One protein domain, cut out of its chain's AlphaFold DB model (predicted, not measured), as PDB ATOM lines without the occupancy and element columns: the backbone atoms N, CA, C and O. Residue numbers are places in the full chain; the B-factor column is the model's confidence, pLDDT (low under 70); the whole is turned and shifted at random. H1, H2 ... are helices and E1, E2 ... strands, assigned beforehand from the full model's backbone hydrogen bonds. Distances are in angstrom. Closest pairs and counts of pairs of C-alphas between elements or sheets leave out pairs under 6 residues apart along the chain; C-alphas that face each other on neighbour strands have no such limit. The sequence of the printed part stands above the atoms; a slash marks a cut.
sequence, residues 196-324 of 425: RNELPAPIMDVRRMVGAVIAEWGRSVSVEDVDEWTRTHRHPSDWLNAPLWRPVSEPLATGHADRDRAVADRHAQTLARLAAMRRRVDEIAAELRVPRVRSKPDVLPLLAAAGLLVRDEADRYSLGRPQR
ATOM      1  N   ARG A 196     132.612 132.210  95.266       94.75
ATOM      2  CA  ARG A 196     132.694 131.293  96.426       94.75
ATOM      3  C   ARG A 196     134.123 131.050  96.926       94.75
ATOM      4  O   ARG A 196     134.286 130.638  98.067       94.75
ATOM      5  N   ASN A 197     135.129 131.261  96.079       94.94
ATOM      6  CA  ASN A 197     136.536 131.080  96.433       94.94
ATOM      7  C   ASN A 197     137.186 132.380  96.928       94.94
ATOM      8  O   ASN A 197     138.223 132.316  97.583       94.94
ATOM      9  N   GLU A 198     136.601 133.535  96.598       96.50
ATOM     10  CA  GLU A 198     137.114 134.857  96.977       96.50
ATOM     11  C   GLU A 198     136.388 135.431  98.201       96.50
ATOM     12  O   GLU A 198     137.001 136.122  99.015       96.50
ATOM     13  N   LEU A 199     135.102 135.111  98.380       97.19
ATOM     14  CA  LEU A 199     134.308 135.537  99.528       97.19
ATOM     15  C   LEU A 199     134.197 134.417 100.574       97.19
ATOM     16  O   LEU A 199     133.711 133.325 100.269       97.19
ATOM     17  N   PRO A 200     134.585 134.686 101.832       96.81
ATOM     18  CA  PRO A 200     134.406 133.774 102.954       96.81
ATOM     19  C   PRO A 200     132.975 133.274 103.171       96.81
ATOM     20  O   PRO A 200     132.001 133.982 102.912       96.81
ATOM     21  N   ALA A 201     132.856 132.089 103.776       95.56
ATOM     22  CA  ALA A 201     131.568 131.481 104.114       95.56
ATOM     23  C   ALA A 201     130.605 132.421 104.879       95.56
ATOM     24  O   ALA A 201     129.459 132.502 104.450       95.56
ATOM     25  N   PRO A 202     131.029 133.218 105.889       95.38
ATOM     26  CA  PRO A 202     130.122 134.152 106.566       95.38
ATOM     27  C   PRO A 202     129.462 135.190 105.643       95.38
ATOM     28  O   PRO A 202     128.324 135.582 105.877       95.38
ATOM     29  N   ILE A 203     130.146 135.621 104.577       97.50
ATOM     30  CA  ILE A 203     129.585 136.532 103.565       97.50
ATOM     31  C   ILE A 203     128.604 135.780 102.661       97.50
ATOM     32  O   ILE A 203     127.499 136.255 102.385       97.50
ATOM     33  N   MET A 204     128.984 134.576 102.230       97.12
ATOM     34  CA  MET A 204     128.121 133.722 101.413       97.12
ATOM     35  C   MET A 204     126.867 133.255 102.166       97.12
ATOM     36  O   MET A 204     125.838 133.026 101.533       97.12
ATOM     37  N   ASP A 205     126.926 133.170 103.495       95.00
ATOM     38  CA  ASP A 205     125.782 132.894 104.359       95.00
ATOM     39  C   ASP A 205     124.760 134.030 104.321       95.00
ATOM     40  O   ASP A 205     123.578 133.749 104.148       95.00
ATOM     41  N   VAL A 206     125.191 135.297 104.373       96.88
ATOM     42  CA  VAL A 206     124.283 136.448 104.204       96.88
ATOM     43  C   VAL A 206     123.599 136.394 102.838       96.88
ATOM     44  O   VAL A 206     122.374 136.474 102.766       96.88
ATOM     45  N   ARG A 207     124.353 136.147 101.755       97.38
ATOM     46  CA  ARG A 207     123.771 135.959 100.411       97.38
ATOM     47  C   ARG A 207     122.742 134.826 100.386       97.38
ATOM     48  O   ARG A 207     121.701 134.958  99.748       97.38
ATOM     49  N   ARG A 208     123.050 133.696 101.028       96.12
ATOM     50  CA  ARG A 208     122.154 132.535 101.107       96.12
ATOM     51  C   ARG A 208     120.866 132.878 101.853       96.12
ATOM     52  O   ARG A 208     119.812 132.474 101.379       96.12
ATOM     53  N   MET A 209     120.945 133.634 102.949       96.31
ATOM     54  CA  MET A 209     119.763 134.097 103.683       96.31
ATOM     55  C   MET A 209     118.897 135.006 102.811       96.31
ATOM     56  O   MET A 209     117.725 134.707 102.631       96.31
ATOM     57  N   VAL A 210     119.476 136.032 102.174       97.56
ATOM     58  CA  VAL A 210     118.738 136.914 101.247       97.56
ATOM     59  C   VAL A 210     118.040 136.110 100.145       97.56
ATOM     60  O   VAL A 210     116.867 136.330  99.863       97.56
ATOM     61  N   GLY A 211     118.736 135.131  99.557       97.00
ATOM     62  CA  GLY A 211     118.148 134.239  98.558       97.00
ATOM     63  C   GLY A 211     116.995 133.384  99.091       97.00
ATOM     64  O   GLY A 211     116.031 133.178  98.360       97.00
ATOM     65  N   ALA A 212     117.069 132.919 100.341       96.38
ATOM     66  CA  ALA A 212     115.985 132.178 100.984       96.38
ATOM     67  C   ALA A 212     114.749 133.064 101.202       96.38
ATOM     68  O   ALA A 212     113.654 132.655 100.827       96.38
ATOM     69  N   VAL A 213     114.928 134.300 101.694       97.62
ATOM     70  CA  VAL A 213     113.814 135.248 101.884       97.62
ATOM     71  C   VAL A 213     113.140 135.578 100.550       97.62
ATOM     72  O   VAL A 213     111.919 135.534 100.444       97.62
ATOM     73  N   ILE A 214     113.925 135.857  99.500       97.75
ATOM     74  CA  ILE A 214     113.392 136.134  98.156       97.75
ATOM     75  C   ILE A 214     112.624 134.924  97.612       97.75
ATOM     76  O   ILE A 214     111.562 135.101  97.021       97.75
ATOM     77  N   ALA A 215     113.155 133.710  97.785       96.62
ATOM     78  CA  ALA A 215     112.502 132.494  97.310       96.62
ATOM     79  C   ALA A 215     111.170 132.236  98.029       96.62
ATOM     80  O   ALA A 215     110.216 131.805  97.389       96.62
ATOM     81  N   GLU A 216     111.097 132.523  99.329       97.00
ATOM     82  CA  GLU A 216     109.875 132.351 100.117       97.00
ATOM     83  C   GLU A 216     108.832 133.433  99.821       97.00
ATOM     84  O   GLU A 216     107.649 133.134  99.685       97.00
ATOM     85  N   TRP A 217     109.248 134.697  99.713       97.19
ATOM     86  CA  TRP A 217     108.318 135.828  99.599       97.19
ATOM     87  C   TRP A 217     108.051 136.273  98.160       97.19
ATOM     88  O   TRP A 217     107.165 137.095  97.933       97.19
ATOM     89  N   GLY A 218     108.820 135.783  97.185       97.06
ATOM     90  CA  GLY A 218     108.635 136.083  95.763       97.06
ATOM     91  C   GLY A 218     108.863 137.550  95.374       97.06
ATOM     92  O   GLY A 218     108.363 137.986  94.340       97.06
ATOM     93  N   ARG A 219     109.591 138.334  96.185       97.00
ATOM     94  CA  ARG A 219     109.836 139.776  95.968       97.00
ATOM     95  C   ARG A 219     111.256 140.191  96.365       97.00
ATOM     96  O   ARG A 219     111.938 139.453  97.070       97.00
ATOM     97  N   SER A 220     111.701 141.378  95.931       97.25
ATOM     98  CA  SER A 220     112.930 142.002  96.457       97.25
ATOM     99  C   SER A 220     112.782 142.291  97.954       97.25
ATOM    100  O   SER A 220     111.665 142.509  98.428       97.25
ATOM    101  N   VAL A 221     113.884 142.296  98.709       98.00
ATOM    102  CA  VAL A 221     113.883 142.356 100.184       98.00
ATOM    103  C   VAL A 221     114.789 143.467 100.714       98.00
ATOM    104  O   VAL A 221     115.890 143.661 100.218       98.00
ATOM    105  N   SER A 222     114.330 144.203 101.717       97.31
ATOM    106  CA  SER A 222     115.124 145.172 102.489       97.31
ATOM    107  C   SER A 222     115.996 144.480 103.549       97.31
ATOM    108  O   SER A 222     115.943 143.260 103.723       97.31
ATOM    109  N   VAL A 223     116.806 145.253 104.274       96.06
ATOM    110  CA  VAL A 223     117.586 144.746 105.416       96.06
ATOM    111  C   VAL A 223     116.653 144.281 106.539       96.06
ATOM    112  O   VAL A 223     116.877 143.231 107.140       96.06
ATOM    113  N   GLU A 224     115.576 145.027 106.772       96.06
ATOM    114  CA  GLU A 224     114.546 144.756 107.773       96.06
ATOM    115  C   GLU A 224     113.767 143.478 107.448       96.06
ATOM    116  O   GLU A 224     113.524 142.669 108.340       96.06
ATOM    117  N   ASP A 225     113.447 143.259 106.166       96.50
ATOM    118  CA  ASP A 225     112.815 142.028 105.675       96.50
ATOM    119  C   ASP A 225     113.690 140.793 105.999       96.50
ATOM    120  O   ASP A 225     113.195 139.759 106.450       96.50
ATOM    121  N   VAL A 226     115.013 140.899 105.805       95.62
ATOM    122  CA  VAL A 226     115.958 139.816 106.130       95.62
ATOM    123  C   VAL A 226     116.052 139.599 107.642       95.62
ATOM    124  O   VAL A 226     116.054 138.452 108.088       95.62
ATOM    125  N   ASP A 227     116.109 140.668 108.439       94.50
ATOM    126  CA  ASP A 227     116.112 140.564 109.903       94.50
ATOM    127  C   ASP A 227     114.848 139.859 110.422       94.50
ATOM    128  O   ASP A 227     114.941 138.880 111.167       94.50
ATOM    129  N   GLU A 228     113.672 140.291 109.959       94.88
ATOM    130  CA  GLU A 228     112.384 139.688 110.300       94.88
ATOM    131  C   GLU A 228     112.354 138.194 109.967       94.88
ATOM    132  O   GLU A 228     112.046 137.372 110.836       94.88
ATOM    133  N   TRP A 229     112.747 137.829 108.745       95.56
ATOM    134  CA  TRP A 229     112.786 136.435 108.317       95.56
ATOM    135  C   TRP A 229     113.735 135.589 109.178       95.56
ATOM    136  O   TRP A 229     113.407 134.467 109.570       95.56
ATOM    137  N   THR A 230     114.910 136.116 109.539       93.62
ATOM    138  CA  THR A 230     115.856 135.363 110.379       93.62
ATOM    139  C   THR A 230     115.321 135.128 111.794       93.62
ATOM    140  O   THR A 230     115.525 134.042 112.347       93.62
ATOM    141  N   ARG A 231     114.566 136.084 112.359       92.44
ATOM    142  CA  ARG A 231     113.900 135.929 113.663       92.44
ATOM    143  C   ARG A 231     112.824 134.841 113.632       92.44
ATOM    144  O   ARG A 231     112.757 134.038 114.563       92.44
ATOM    145  N   THR A 232     112.021 134.762 112.571       92.56
ATOM    146  CA  THR A 232     110.990 133.713 112.435       92.56
ATOM    147  C   THR A 232     111.599 132.322 112.222       92.56
ATOM    148  O   THR A 232     111.056 131.328 112.707       92.56
ATOM    149  N   HIS A 233     112.787 132.246 111.617       92.06
ATOM    150  CA  HIS A 233     113.509 131.001 111.331       92.06
ATOM    151  C   HIS A 233     114.501 130.572 112.426       92.06
ATOM    152  O   HIS A 233     115.432 129.805 112.176       92.06
ATOM    153  N   ARG A 234     114.275 131.012 113.674       88.31
ATOM    154  CA  ARG A 234     115.031 130.612 114.881       88.31
ATOM    155  C   ARG A 234     116.532 130.921 114.838       88.31
ATOM    156  O   ARG A 234     117.314 130.269 115.537       88.31
ATOM    157  N   HIS A 235     116.957 131.917 114.067       88.94
ATOM    158  CA  HIS A 235     118.280 132.494 114.278       88.94
ATOM    159  C   HIS A 235     118.285 133.325 115.575       88.94
ATOM    160  O   HIS A 235     117.224 133.763 116.028       88.94
ATOM    161  N   PRO A 236     119.458 133.554 116.200       89.00
ATOM    162  CA  PRO A 236     119.572 134.523 117.288       89.00
ATOM    163  C   PRO A 236     118.955 135.867 116.884       89.00
ATOM    164  O   PRO A 236     119.130 136.299 115.747       89.00
ATOM    165  N   SER A 237     118.240 136.524 117.798       81.94
ATOM    166  CA  SER A 237     117.488 137.757 117.511       81.94
ATOM    167  C   SER A 237     118.360 138.934 117.064       81.94
ATOM    168  O   SER A 237     117.850 139.904 116.524       81.94
ATOM    169  N   ASP A 238     119.666 138.857 117.300       88.00
ATOM    170  CA  ASP A 238     120.683 139.814 116.885       88.00
ATOM    171  C   ASP A 238     121.553 139.275 115.739       88.00
ATOM    172  O   ASP A 238     122.613 139.832 115.463       88.00
ATOM    173  N   TRP A 239     121.153 138.185 115.068       91.12
ATOM    174  CA  TRP A 239     122.008 137.504 114.097       91.12
ATOM    175  C   TRP A 239     122.522 138.453 113.023       91.12
ATOM    176  O   TRP A 239     123.720 138.415 112.745       91.12
ATOM    177  N   LEU A 240     121.673 139.310 112.451       91.12
ATOM    178  CA  LEU A 240     122.100 140.253 111.421       91.12
ATOM    179  C   LEU A 240     123.061 141.303 112.013       91.12
ATOM    180  O   LEU A 240     124.156 141.503 111.496       91.12
ATOM    181  N   ASN A 241     122.733 141.872 113.170       90.50
ATOM    182  CA  ASN A 241     123.546 142.902 113.829       90.50
ATOM    183  C   ASN A 241     124.845 142.379 114.469       90.50
ATOM    184  O   ASN A 241     125.761 143.156 114.743       90.50
ATOM    185  N   ALA A 242     124.969 141.070 114.686       90.19
ATOM    186  CA  ALA A 242     126.164 140.480 115.264       90.19
ATOM    187  C   ALA A 242     127.385 140.670 114.337       90.19
ATOM    188  O   ALA A 242     127.246 140.552 113.111       90.19
ATOM    189  N   PRO A 243     128.599 140.865 114.895       93.19
ATOM    190  CA  PRO A 243     129.823 141.033 114.115       93.19
ATOM    191  C   PRO A 243     129.971 139.969 113.024       93.19
ATOM    192  O   PRO A 243     129.666 138.790 113.246       93.19
ATOM    193  N   LEU A 244     130.453 140.370 111.840       93.31
ATOM    194  CA  LEU A 244     130.698 139.419 110.749       93.31
ATOM    195  C   LEU A 244     131.732 138.366 111.173       93.31
ATOM    196  O   LEU A 244     131.581 137.173 110.910       93.31
ATOM    197  N   TRP A 245     132.774 138.829 111.863       92.94
ATOM    198  CA  TRP A 245     133.863 138.013 112.376       92.94
ATOM    199  C   TRP A 245     133.595 137.697 113.842       92.94
ATOM    200  O   TRP A 245     133.720 138.570 114.701       92.94
ATOM    201  N   ARG A 246     133.216 136.450 114.134       89.94
ATOM    202  CA  ARG A 246     133.080 136.008 115.523       89.94
ATOM    203  C   ARG A 246     134.457 135.989 116.192       89.94
ATOM    204  O   ARG A 246     135.404 135.500 115.568       89.94
ATOM    205  N   PRO A 247     134.580 136.488 117.432       89.81
ATOM    206  CA  PRO A 247     135.807 136.320 118.192       89.81
ATOM    207  C   PRO A 247     136.080 134.824 118.384       89.81
ATOM    208  O   PRO A 247     135.160 134.037 118.611       89.81
ATOM    209  N   VAL A 248     137.347 134.432 118.252       93.19
ATOM    210  CA  VAL A 248     137.784 133.080 118.609       93.19
ATOM    211  C   VAL A 248     137.916 133.052 120.123       93.19
ATOM    212  O   VAL A 248     138.614 133.893 120.684       93.19
ATOM    213  N   SER A 249     137.209 132.133 120.780       94.25
ATOM    214  CA  SER A 249     137.309 131.969 122.228       94.25
ATOM    215  C   SER A 249     138.719 131.545 122.620       94.25
ATOM    216  O   SER A 249     139.297 130.665 121.975       94.25
ATOM    217  N   GLU A 250     139.235 132.124 123.703       94.94
ATOM    218  CA  GLU A 250     140.506 131.691 124.271       94.94
ATOM    219  C   GLU A 250     140.423 130.211 124.673       94.94
ATOM    220  O   GLU A 250     139.428 129.778 125.270       94.94
ATOM    221  N   PRO A 251     141.435 129.404 124.320       93.88
ATOM    222  CA  PRO A 251     141.443 128.004 124.686       93.88
ATOM    223  C   PRO A 251     141.592 127.847 126.200       93.88
ATOM    224  O   PRO A 251     142.431 128.489 126.827       93.88
ATOM    225  N   LEU A 252     140.803 126.943 126.779       95.12
ATOM    226  CA  LEU A 252     140.948 126.564 128.181       95.12
ATOM    227  C   LEU A 252     142.184 125.674 128.352       95.12
ATOM    228  O   LEU A 252     142.396 124.750 127.564       95.12
ATOM    229  N   ALA A 253     142.967 125.933 129.400       93.88
ATOM    230  CA  ALA A 253     144.080 125.072 129.775       93.88
ATOM    231  C   ALA A 253     143.560 123.697 130.216       93.88
ATOM    232  O   ALA A 253     142.652 123.589 131.042       93.88
ATOM    233  N   THR A 254     144.148 122.642 129.664       94.38
ATOM    234  CA  THR A 254     143.814 121.249 129.983       94.38
ATOM    235  C   THR A 254     144.635 120.713 131.152       94.38
ATOM    236  O   THR A 254     144.309 119.654 131.685       94.38
ATOM    237  N   GLY A 255     145.706 121.417 131.540       95.94
ATOM    238  CA  GLY A 255     146.670 120.965 132.545       95.94
ATOM    239  C   GLY A 255     147.739 120.022 131.982       95.94
ATOM    240  O   GLY A 255     148.615 119.581 132.723       95.94
ATOM    241  N   HIS A 256     147.700 119.728 130.680       96.69
ATOM    242  CA  HIS A 256     148.693 118.920 129.977       96.69
ATOM    243  C   HIS A 256     149.490 119.808 129.017       96.69
ATOM    244  O   HIS A 256     148.962 120.272 128.009       96.69
ATOM    245  N   ALA A 257     150.771 120.040 129.319       96.44
ATOM    246  CA  ALA A 257     151.590 121.038 128.623       96.44
ATOM    247  C   ALA A 257     151.725 120.808 127.104       96.44
ATOM    248  O   ALA A 257     151.808 121.762 126.332       96.44
ATOM    249  N   ASP A 258     151.747 119.550 126.662       95.56
ATOM    250  CA  ASP A 258     151.791 119.158 125.252       95.56
ATOM    251  C   ASP A 258     150.473 119.476 124.531       95.56
ATOM    252  O   ASP A 258     150.478 120.074 123.450       95.56
ATOM    253  N   ARG A 259     149.335 119.148 125.153       96.62
ATOM    254  CA  ARG A 259     148.003 119.465 124.624       96.62
ATOM    255  C   ARG A 259     147.752 120.964 124.612       96.62
ATOM    256  O   ARG A 259     147.245 121.471 123.615       96.62
ATOM    257  N   ASP A 260     148.144 121.664 125.669       97.31
ATOM    258  CA  ASP A 260     147.985 123.114 125.789       97.31
ATOM    259  C   ASP A 260     148.798 123.840 124.712       97.31
ATOM    260  O   ASP A 260     148.279 124.747 124.062       97.31
ATOM    261  N   ARG A 261     150.022 123.372 124.417       97.00
ATOM    262  CA  ARG A 261     150.825 123.871 123.289       97.00
ATOM    263  C   ARG A 261     150.149 123.618 121.941       97.00
ATOM    264  O   ARG A 261     149.953 124.555 121.178       97.00
ATOM    265  N   ALA A 262     149.720 122.384 121.663       96.81
ATOM    266  CA  ALA A 262     149.062 122.051 120.395       96.81
ATOM    267  C   ALA A 262     147.722 122.791 120.199       96.81
ATOM    268  O   ALA A 262     147.312 123.095 119.075       96.81
ATOM    269  N   VAL A 263     146.997 123.067 121.284       97.00
ATOM    270  CA  VAL A 263     145.783 123.886 121.259       97.00
ATOM    271  C   VAL A 263     146.128 125.356 121.013       97.00
ATOM    272  O   VAL A 263     145.488 125.974 120.162       97.00
ATOM    273  N   ALA A 264     147.150 125.899 121.680       96.31
ATOM    274  CA  ALA A 264     147.624 127.262 121.453       96.31
ATOM    275  C   ALA A 264     148.087 127.475 120.000       96.31
ATOM    276  O   ALA A 264     147.700 128.466 119.380       96.31
ATOM    277  N   ASP A 265     148.809 126.515 119.417       97.44
ATOM    278  CA  ASP A 265     149.256 126.569 118.020       97.44
ATOM    279  C   ASP A 265     148.067 126.586 117.047       97.44
ATOM    280  O   ASP A 265     147.990 127.435 116.155       97.44
ATOM    281  N   ARG A 266     147.078 125.700 117.242       96.81
ATOM    282  CA  ARG A 266     145.841 125.690 116.433       96.81
ATOM    283  C   ARG A 266     145.029 126.976 116.594       96.81
ATOM    284  O   ARG A 266     144.449 127.466 115.620       96.81
ATOM    285  N   HIS A 267     144.989 127.533 117.800       96.69
ATOM    286  CA  HIS A 267     144.335 128.807 118.077       96.69
ATOM    287  C   HIS A 267     145.032 129.960 117.336       96.69
ATOM    288  O   HIS A 267     144.374 130.713 116.615       96.69
ATOM    289  N   ALA A 268     146.364 130.040 117.408       97.25
ATOM    290  CA  ALA A 268     147.161 131.033 116.690       97.25
ATOM    291  C   ALA A 268     146.985 130.928 115.164       97.25
ATOM    292  O   ALA A 268     146.756 131.938 114.495       97.25
ATOM    293  N   GLN A 269     146.997 129.711 114.609       97.31
ATOM    294  CA  GLN A 269     146.717 129.472 113.186       97.31
ATOM    295  C   GLN A 269     145.308 129.939 112.790       97.31
ATOM    296  O   GLN A 269     145.121 130.547 111.735       97.31
ATOM    297  N   THR A 270     144.312 129.702 113.649       96.06
ATOM    298  CA  THR A 270     142.929 130.143 113.412       96.06
ATOM    299  C   THR A 270     142.825 131.667 113.394       96.06
ATOM    300  O   THR A 270     142.217 132.221 112.473       96.06
ATOM    301  N   LEU A 271     143.456 132.354 114.353       96.88
ATOM    302  CA  LEU A 271     143.519 133.816 114.394       96.88
ATOM    303  C   LEU A 271     144.222 134.394 113.159       96.88
ATOM    304  O   LEU A 271     143.701 135.319 112.535       96.88
ATOM    305  N   ALA A 272     145.361 133.819 112.760       96.94
ATOM    306  CA  ALA A 272     146.094 134.243 111.569       96.94
ATOM    307  C   ALA A 272     145.252 134.080 110.291       96.94
ATOM    308  O   ALA A 272     145.192 134.996 109.466       96.94
ATOM    309  N   ARG A 273     144.536 132.953 110.154       95.88
ATOM    310  CA  ARG A 273     143.622 132.705 109.030       95.88
ATOM    311  C   ARG A 273     142.479 133.720 108.995       95.88
ATOM    312  O   ARG A 273     142.203 134.273 107.935       95.88
ATOM    313  N   LEU A 274     141.839 134.002 110.132       95.38
ATOM    314  CA  LEU A 274     140.763 134.998 110.208       95.38
ATOM    315  C   LEU A 274     141.260 136.411 109.888       95.38
ATOM    316  O   LEU A 274     140.590 137.143 109.161       95.38
ATOM    317  N   ALA A 275     142.446 136.783 110.372       96.12
ATOM    318  CA  ALA A 275     143.064 138.062 110.040       96.12
ATOM    319  C   ALA A 275     143.344 138.179 108.532       96.12
ATOM    320  O   ALA A 275     143.048 139.213 107.934       96.12
ATOM    321  N   ALA A 276     143.857 137.118 107.901       96.31
ATOM    322  CA  ALA A 276     144.072 137.075 106.456       96.31
ATOM    323  C   ALA A 276     142.753 137.179 105.667       96.31
ATOM    324  O   ALA A 276     142.665 137.979 104.739       96.31
ATOM    325  N   MET A 277     141.710 136.448 106.077       95.81
ATOM    326  CA  MET A 277     140.376 136.532 105.464       95.81
ATOM    327  C   MET A 277     139.791 137.944 105.568       95.81
ATOM    328  O   MET A 277     139.269 138.464 104.586       95.81
ATOM    329  N   ARG A 278     139.912 138.590 106.735       96.81
ATOM    330  CA  ARG A 278     139.439 139.964 106.940       96.81
ATOM    331  C   ARG A 278     140.182 140.965 106.059       96.81
ATOM    332  O   ARG A 278     139.532 141.811 105.456       96.81
ATOM    333  N   ARG A 279     141.515 140.860 105.957       97.38
ATOM    334  CA  ARG A 279     142.306 141.705 105.046       97.38
ATOM    335  C   ARG A 279     141.850 141.540 103.601       97.38
ATOM    336  O   ARG A 279     141.581 142.539 102.949       97.38
ATOM    337  N   ARG A 280     141.663 140.297 103.146       96.44
ATOM    338  CA  ARG A 280     141.199 140.026 101.780       96.44
ATOM    339  C   ARG A 280     139.816 140.621 101.504       96.44
ATOM    340  O   ARG A 280     139.602 141.185 100.442       96.44
ATOM    341  N   VAL A 281     138.881 140.542 102.454       98.00
ATOM    342  CA  VAL A 281     137.564 141.189 102.311       98.00
ATOM    343  C   VAL A 281     137.685 142.714 102.267       98.00
ATOM    344  O   VAL A 281     137.013 143.340 101.454       98.00
ATOM    345  N   ASP A 282     138.544 143.311 103.101       97.88
ATOM    346  CA  ASP A 282     138.789 144.760 103.082       97.88
ATOM    347  C   ASP A 282     139.426 145.208 101.739       97.88
ATOM    348  O   ASP A 282     139.081 146.276 101.237       97.88
ATOM    349  N   GLU A 283     140.296 144.394 101.127       97.75
ATOM    350  CA  GLU A 283     140.851 144.623  99.778       97.75
ATOM    351  C   GLU A 283     139.772 144.543  98.691       97.75
ATOM    352  O   GLU A 283     139.645 145.466  97.892       97.75
ATOM    353  N   ILE A 284     138.950 143.487  98.698       98.12
ATOM    354  CA  ILE A 284     137.844 143.320  97.739       98.12
ATOM    355  C   ILE A 284     136.857 144.488  97.856       98.12
ATOM    356  O   ILE A 284     136.425 145.031  96.843       98.12
ATOM    357  N   ALA A 285     136.518 144.906  99.079       98.31
ATOM    358  CA  ALA A 285     135.660 146.065  99.310       98.31
ATOM    359  C   ALA A 285     136.255 147.343  98.697       98.31
ATOM    360  O   ALA A 285     135.539 148.107  98.051       98.31
ATOM    361  N   ALA A 286     137.568 147.549  98.841       98.19
ATOM    362  CA  ALA A 286     138.263 148.685  98.244       98.19
ATOM    363  C   ALA A 286     138.281 148.627  96.704       98.19
ATOM    364  O   ALA A 286     137.983 149.637  96.067       98.19
ATOM    365  N   GLU A 287     138.567 147.464  96.103       98.06
ATOM    366  CA  GLU A 287     138.525 147.261  94.643       98.06
ATOM    367  C   GLU A 287     137.124 147.544  94.073       98.06
ATOM    368  O   GLU A 287     136.985 148.242  93.067       98.06
ATOM    369  N   LEU A 288     136.081 147.077  94.767       97.69
ATOM    370  CA  LEU A 288     134.675 147.303  94.419       97.69
ATOM    371  C   LEU A 288     134.151 148.692  94.818       97.69
ATOM    372  O   LEU A 288     132.990 149.002  94.558       97.69
ATOM    373  N   ARG A 289     134.990 149.533  95.439       97.94
ATOM    374  CA  ARG A 289     134.659 150.895  95.895       97.94
ATOM    375  C   ARG A 289     133.463 150.952  96.853       97.94
ATOM    376  O   ARG A 289     132.673 151.894  96.810       97.94
ATOM    377  N   VAL A 290     133.349 149.967  97.742       97.94
ATOM    378  CA  VAL A 290     132.348 149.936  98.817       97.94
ATOM    379  C   VAL A 290     132.997 150.108 100.196       97.94
ATOM    380  O   VAL A 290     134.196 149.859 100.359       97.94
ATOM    381  N   PRO A 291     132.235 150.537 101.221       97.50
ATOM    382  CA  PRO A 291     132.741 150.614 102.587       97.50
ATOM    383  C   PRO A 291     133.264 149.271 103.114       97.50
ATOM    384  O   PRO A 291     132.838 148.195 102.693       97.50
ATOM    385  N   ARG A 292     134.181 149.337 104.088       96.62
ATOM    386  CA  ARG A 292     134.712 148.140 104.756       96.62
ATOM    387  C   ARG A 292     133.610 147.394 105.496       96.62
ATOM    388  O   ARG A 292     132.834 147.995 106.233       96.62
ATOM    389  N   VAL A 293     133.648 146.072 105.405       96.44
ATOM    390  CA  VAL A 293     132.641 145.202 106.010       96.44
ATOM    391  C   VAL A 293     132.984 144.930 107.475       96.44
ATOM    392  O   VAL A 293     133.985 144.271 107.785       96.44
ATOM    393  N   ARG A 294     132.179 145.458 108.404       92.44
ATOM    394  CA  ARG A 294     132.376 145.291 109.857       92.44
ATOM    395  C   ARG A 294     131.291 144.416 110.488       92.44
ATOM    396  O   ARG A 294     131.582 143.635 111.395       92.44
ATOM    397  N   SER A 295     130.082 144.501 109.962       93.94
ATOM    398  CA  SER A 295     128.880 143.787 110.386       93.94
ATOM    399  C   SER A 295     128.282 142.985 109.221       93.94
ATOM    400  O   SER A 295     128.793 143.042 108.100       93.94
ATOM    401  N   LYS A 296     127.223 142.198 109.462       95.38
ATOM    402  CA  LYS A 296     126.529 141.503 108.363       95.38
ATOM    403  C   LYS A 296     125.718 142.447 107.462       95.38
ATOM    404  O   LYS A 296     125.742 142.195 106.263       95.38
ATOM    405  N   PRO A 297     125.068 143.527 107.946       95.31
ATOM    406  CA  PRO A 297     124.452 144.529 107.073       95.31
ATOM    407  C   PRO A 297     125.416 145.096 106.030       95.31
ATOM    408  O   PRO A 297     125.068 145.180 104.854       95.31
ATOM    409  N   ASP A 298     126.667 145.366 106.421       96.00
ATOM    410  CA  ASP A 298     127.699 145.893 105.514       96.00
ATOM    411  C   ASP A 298     128.037 144.931 104.356       96.00
ATOM    412  O   ASP A 298     128.649 145.327 103.363       96.00
ATOM    413  N   VAL A 299     127.653 143.654 104.463       97.88
ATOM    414  CA  VAL A 299     127.852 142.654 103.409       97.88
ATOM    415  C   VAL A 299     126.927 142.909 102.217       97.88
ATOM    416  O   VAL A 299     127.293 142.575 101.091       97.88
ATOM    417  N   LEU A 300     125.744 143.500 102.416       97.50
ATOM    418  CA  LEU A 300     124.758 143.670 101.342       97.50
ATOM    419  C   LEU A 300     125.249 144.622 100.235       97.50
ATOM    420  O   LEU A 300     125.213 144.212  99.071       97.50
ATOM    421  N   PRO A 301     125.812 145.813 100.539       97.31
ATOM    422  CA  PRO A 301     126.456 146.649  99.525       97.31
ATOM    423  C   PRO A 301     127.617 145.951  98.806       97.31
ATOM    424  O   PRO A 301     127.739 146.084  97.590       97.31
ATOM    425  N   LEU A 302     128.438 145.167  99.521       98.06
ATOM    426  CA  LEU A 302     129.526 144.391  98.912       98.06
ATOM    427  C   LEU A 302     128.988 143.369  97.901       98.06
ATOM    428  O   LEU A 302     129.484 143.281  96.780       98.06
ATOM    429  N   LEU A 303     127.966 142.600  98.284       98.25
ATOM    430  CA  LEU A 303     127.341 141.607  97.411       98.25
ATOM    431  C   LEU A 303     126.660 142.256  96.199       98.25
ATOM    432  O   LEU A 303     126.696 141.677  95.112       98.25
ATOM    433  N   ALA A 304     126.063 143.437  96.370       97.94
ATOM    434  CA  ALA A 304     125.486 144.202  95.270       97.94
ATOM    435  C   ALA A 304     126.565 144.694  94.291       97.94
ATOM    436  O   ALA A 304     126.438 144.484  93.087       97.94
ATOM    437  N   ALA A 305     127.670 145.255  94.794       97.31
ATOM    438  CA  ALA A 305     128.796 145.687  93.962       97.31
ATOM    439  C   ALA A 305     129.491 144.516  93.239       97.31
ATOM    440  O   ALA A 305     129.957 144.668  92.115       97.31
ATOM    441  N   ALA A 306     129.497 143.325  93.842       96.75
ATOM    442  CA  ALA A 306     129.956 142.087  93.209       96.75
ATOM    443  C   ALA A 306     128.964 141.509  92.168       96.75
ATOM    444  O   ALA A 306     129.239 140.475  91.557       96.75
ATOM    445  N   GLY A 307     127.779 142.112  91.999       97.25
ATOM    446  CA  GLY A 307     126.706 141.617  91.126       97.25
ATOM    447  C   GLY A 307     126.040 140.324  91.614       97.25
ATOM    448  O   GLY A 307     125.289 139.686  90.875       97.25
ATOM    449  N   LEU A 308     126.321 139.901  92.851       97.31
ATOM    450  CA  LEU A 308     125.695 138.737  93.487       97.31
ATOM    451  C   LEU A 308     124.273 139.050  93.965       97.31
ATOM    452  O   LEU A 308     123.454 138.131  94.056       97.31
ATOM    453  N   LEU A 309     124.004 140.324  94.250       98.19
ATOM    454  CA  LEU A 309     122.690 140.909  94.487       98.19
ATOM    455  C   LEU A 309     122.495 142.110  93.548       98.19
ATOM    456  O   LEU A 309     123.464 142.651  93.020       98.19
ATOM    457  N   VAL A 310     121.251 142.531  93.352       98.00
ATOM    458  CA  VAL A 310     120.904 143.798  92.691       98.00
ATOM    459  C   VAL A 310     120.145 144.647  93.696       98.00
ATOM    460  O   VAL A 310     119.158 144.171  94.253       98.00
ATOM    461  N   ARG A 311     120.624 145.870  93.930       97.56
ATOM    462  CA  ARG A 311     119.996 146.866  94.804       97.56
ATOM    463  C   ARG A 311     119.162 147.818  93.948       97.56
ATOM    464  O   ARG A 311     119.703 148.396  93.008       97.56
ATOM    465  N   ASP A 312     117.876 147.948  94.250       96.56
ATOM    466  CA  ASP A 312     116.988 148.909  93.591       96.56
ATOM    467  C   ASP A 312     117.027 150.300  94.259       96.56
ATOM    468  O   ASP A 312     117.720 150.519  95.256       96.56
ATOM    469  N   GLU A 313     116.297 151.260  93.685       94.31
ATOM    470  CA  GLU A 313     116.230 152.645  94.180       94.31
ATOM    471  C   GLU A 313     115.623 152.755  95.589       94.31
ATOM    472  O   GLU A 313     115.898 153.719  96.302       94.31
ATOM    473  N   ALA A 314     114.840 151.759  96.014       95.56
ATOM    474  CA  ALA A 314     114.208 151.694  97.328       95.56
ATOM    475  C   ALA A 314     115.065 150.943  98.369       95.56
ATOM    476  O   ALA A 314     114.555 150.572  99.425       95.56
ATOM    477  N   ASP A 315     116.350 150.703  98.075       95.75
ATOM    478  CA  ASP A 315     117.279 149.925  98.908       95.75
ATOM    479  C   ASP A 315     116.803 148.490  99.189       95.75
ATOM    480  O   ASP A 315     117.035 147.921 100.259       95.75
ATOM    481  N   ARG A 316     116.125 147.881  98.213       97.88
ATOM    482  CA  ARG A 316     115.747 146.470  98.266       97.88
ATOM    483  C   ARG A 316     116.667 145.651  97.378       97.88
ATOM    484  O   ARG A 316     117.126 146.084  96.323       97.88
ATOM    485  N   TYR A 317     116.919 144.430  97.812       98.25
ATOM    486  CA  TYR A 317     117.855 143.500  97.212       98.25
ATOM    487  C   TYR A 317     117.101 142.375  96.509       98.25
ATOM    488  O   TYR A 317     116.161 141.787  97.045       98.25
ATOM    489  N   SER A 318     117.536 142.047  95.299       97.88
ATOM    490  CA  SER A 318     117.128 140.857  94.553       97.88
ATOM    491  C   SER A 318     118.353 140.017  94.176       97.88
ATOM    492  O   SER A 318     119.495 140.455  94.345       97.88
ATOM    493  N   LEU A 319     118.147 138.788  93.693       97.38
ATOM    494  CA  LEU A 319     119.253 137.942  93.241       97.38
ATOM    495  C   LEU A 319     119.853 138.489  91.941       97.38
ATOM    496  O   LEU A 319     119.154 138.656  90.943       97.38
ATOM    497  N   GLY A 320     121.164 138.724  91.951       95.69
ATOM    498  CA  GLY A 320     121.892 139.188  90.776       95.69
ATOM    499  C   GLY A 320     122.344 138.064  89.846       95.69
ATOM    500  O   GLY A 320     122.290 136.874  90.176       95.69
ATOM    501  N   ARG A 321     122.838 138.465  88.670       93.88
ATOM    502  CA  ARG A 321     123.557 137.607  87.719       93.88
ATOM    503  C   ARG A 321     125.048 137.945  87.809       93.88
ATOM    504  O   ARG A 321     125.516 138.802  87.060       93.88
ATOM    505  N   PRO A 322     125.786 137.328  88.745       93.06
ATOM    506  CA  PRO A 322     127.169 137.698  89.007       93.06
ATOM    507  C   PRO A 322     128.052 137.446  87.789       93.06
ATOM    508  O   PRO A 322     128.051 136.348  87.226       93.06
ATOM    509  N   GLN A 323     128.853 138.448  87.442       94.19
ATOM    510  CA  GLN A 323     129.957 138.285  86.504       94.19
ATOM    511  C   GLN A 323     131.051 137.405  87.122       94.19
ATOM    512  O   GLN A 323     131.103 137.198  88.341       94.19
ATOM    513  N   ARG A 324     131.929 136.862  86.275       96.12
ATOM    514  CA  ARG A 324     133.063 136.052  86.726       96.12
ATOM    515  C   ARG A 324     134.048 136.941  87.487       96.12
ATOM    516  O   ARG A 324     134.314 138.067  87.079       96.12
TER     517      ARG A 324
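What this domain is: This is residues 196 to 324 of the 425 residues of an uncharacterized protein of Actinoplanes philippinensis (UniProt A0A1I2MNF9). A small head, in which H1 and H4 pack on the short hairpin of E1 and E2 and H2 packs across H1, has one long helix, H3, reaching away from it as an arm. The long stretch of residues 233 to 256 leads from H2 out to the far end of this arm, and H3 comes back toward the head, ending near H4. The printed part has 129 residues, with four named helices and two named strands in the order H1, H2, H3, H4, E1, E2; the sheet E1 - E2 is antiparallel and the class is mostly helix. The whole is loose, with a radius of gyration of the C-alphas of 17.5 A, and elongated, spanning 58 by 35 by 21 A, the arm making much of its length.

Where its parts are: E1 is residues 309 to 311 and E2 is residues 317 to 319. H4, residues 299 to 305, comes before them and measures 10.0 A from first to last C-alpha. H1, residues 201 to 217, measures 24.1 A and begins with C-alpha 201 at (131.568, 131.481, 104.114). H2, residues 223 to 232, measures 14.6 A. H3, residues 257 to 287, measures 44.9 A, from C-alpha 257 at (151.590, 121.038, 128.623) to C-alpha 287 at (138.525, 147.261, 94.643).

How they stand to each other: E1 and E2 form a hairpin, antiparallel at 147 degrees between their directions; N 310 and O 318 are within hydrogen-bond range at 2.9 A, as are N 318 and O 310 at 2.9 A. The closest C-alphas of H4 and E1 are those of Ala 304 and Val 310, 5.3 A apart. Those of H1 and E2 are Gly 211 and Leu 319, 6.6 A apart. H1 touches H4 with residues 203 to 207 alone, about perpendicular at 81 degrees; the closest C-alphas, of Ile 203 and Val 299, are 6.4 A apart. H1 touches H2 with residues 209 to 213 alone, about perpendicular at 84 degrees; the closest C-alphas, of Val 210 and Val 226, are 6.3 A apart. H3 and H4 are close but not clearly touching, the closest C-alphas, of Ala 285 and Leu 302, being 6.4 A apart; they run the same way at a steep tilt of 39 degrees. H3 is apart from H1, H2, E1 and E2. In H1, H2, H3 and H4 every O i to N i+4 pair is within hydrogen-bond range.

The domain as a whole: The two C-alphas farthest apart are those of His 256 and Glu 313, 58.9 A. The printed part has no cut. The links H2 to H3, 24 residues, and H3 to H4, 11 residues, are long. The mean pLDDT of the printed part is 95.7, and no printed residue is under 70.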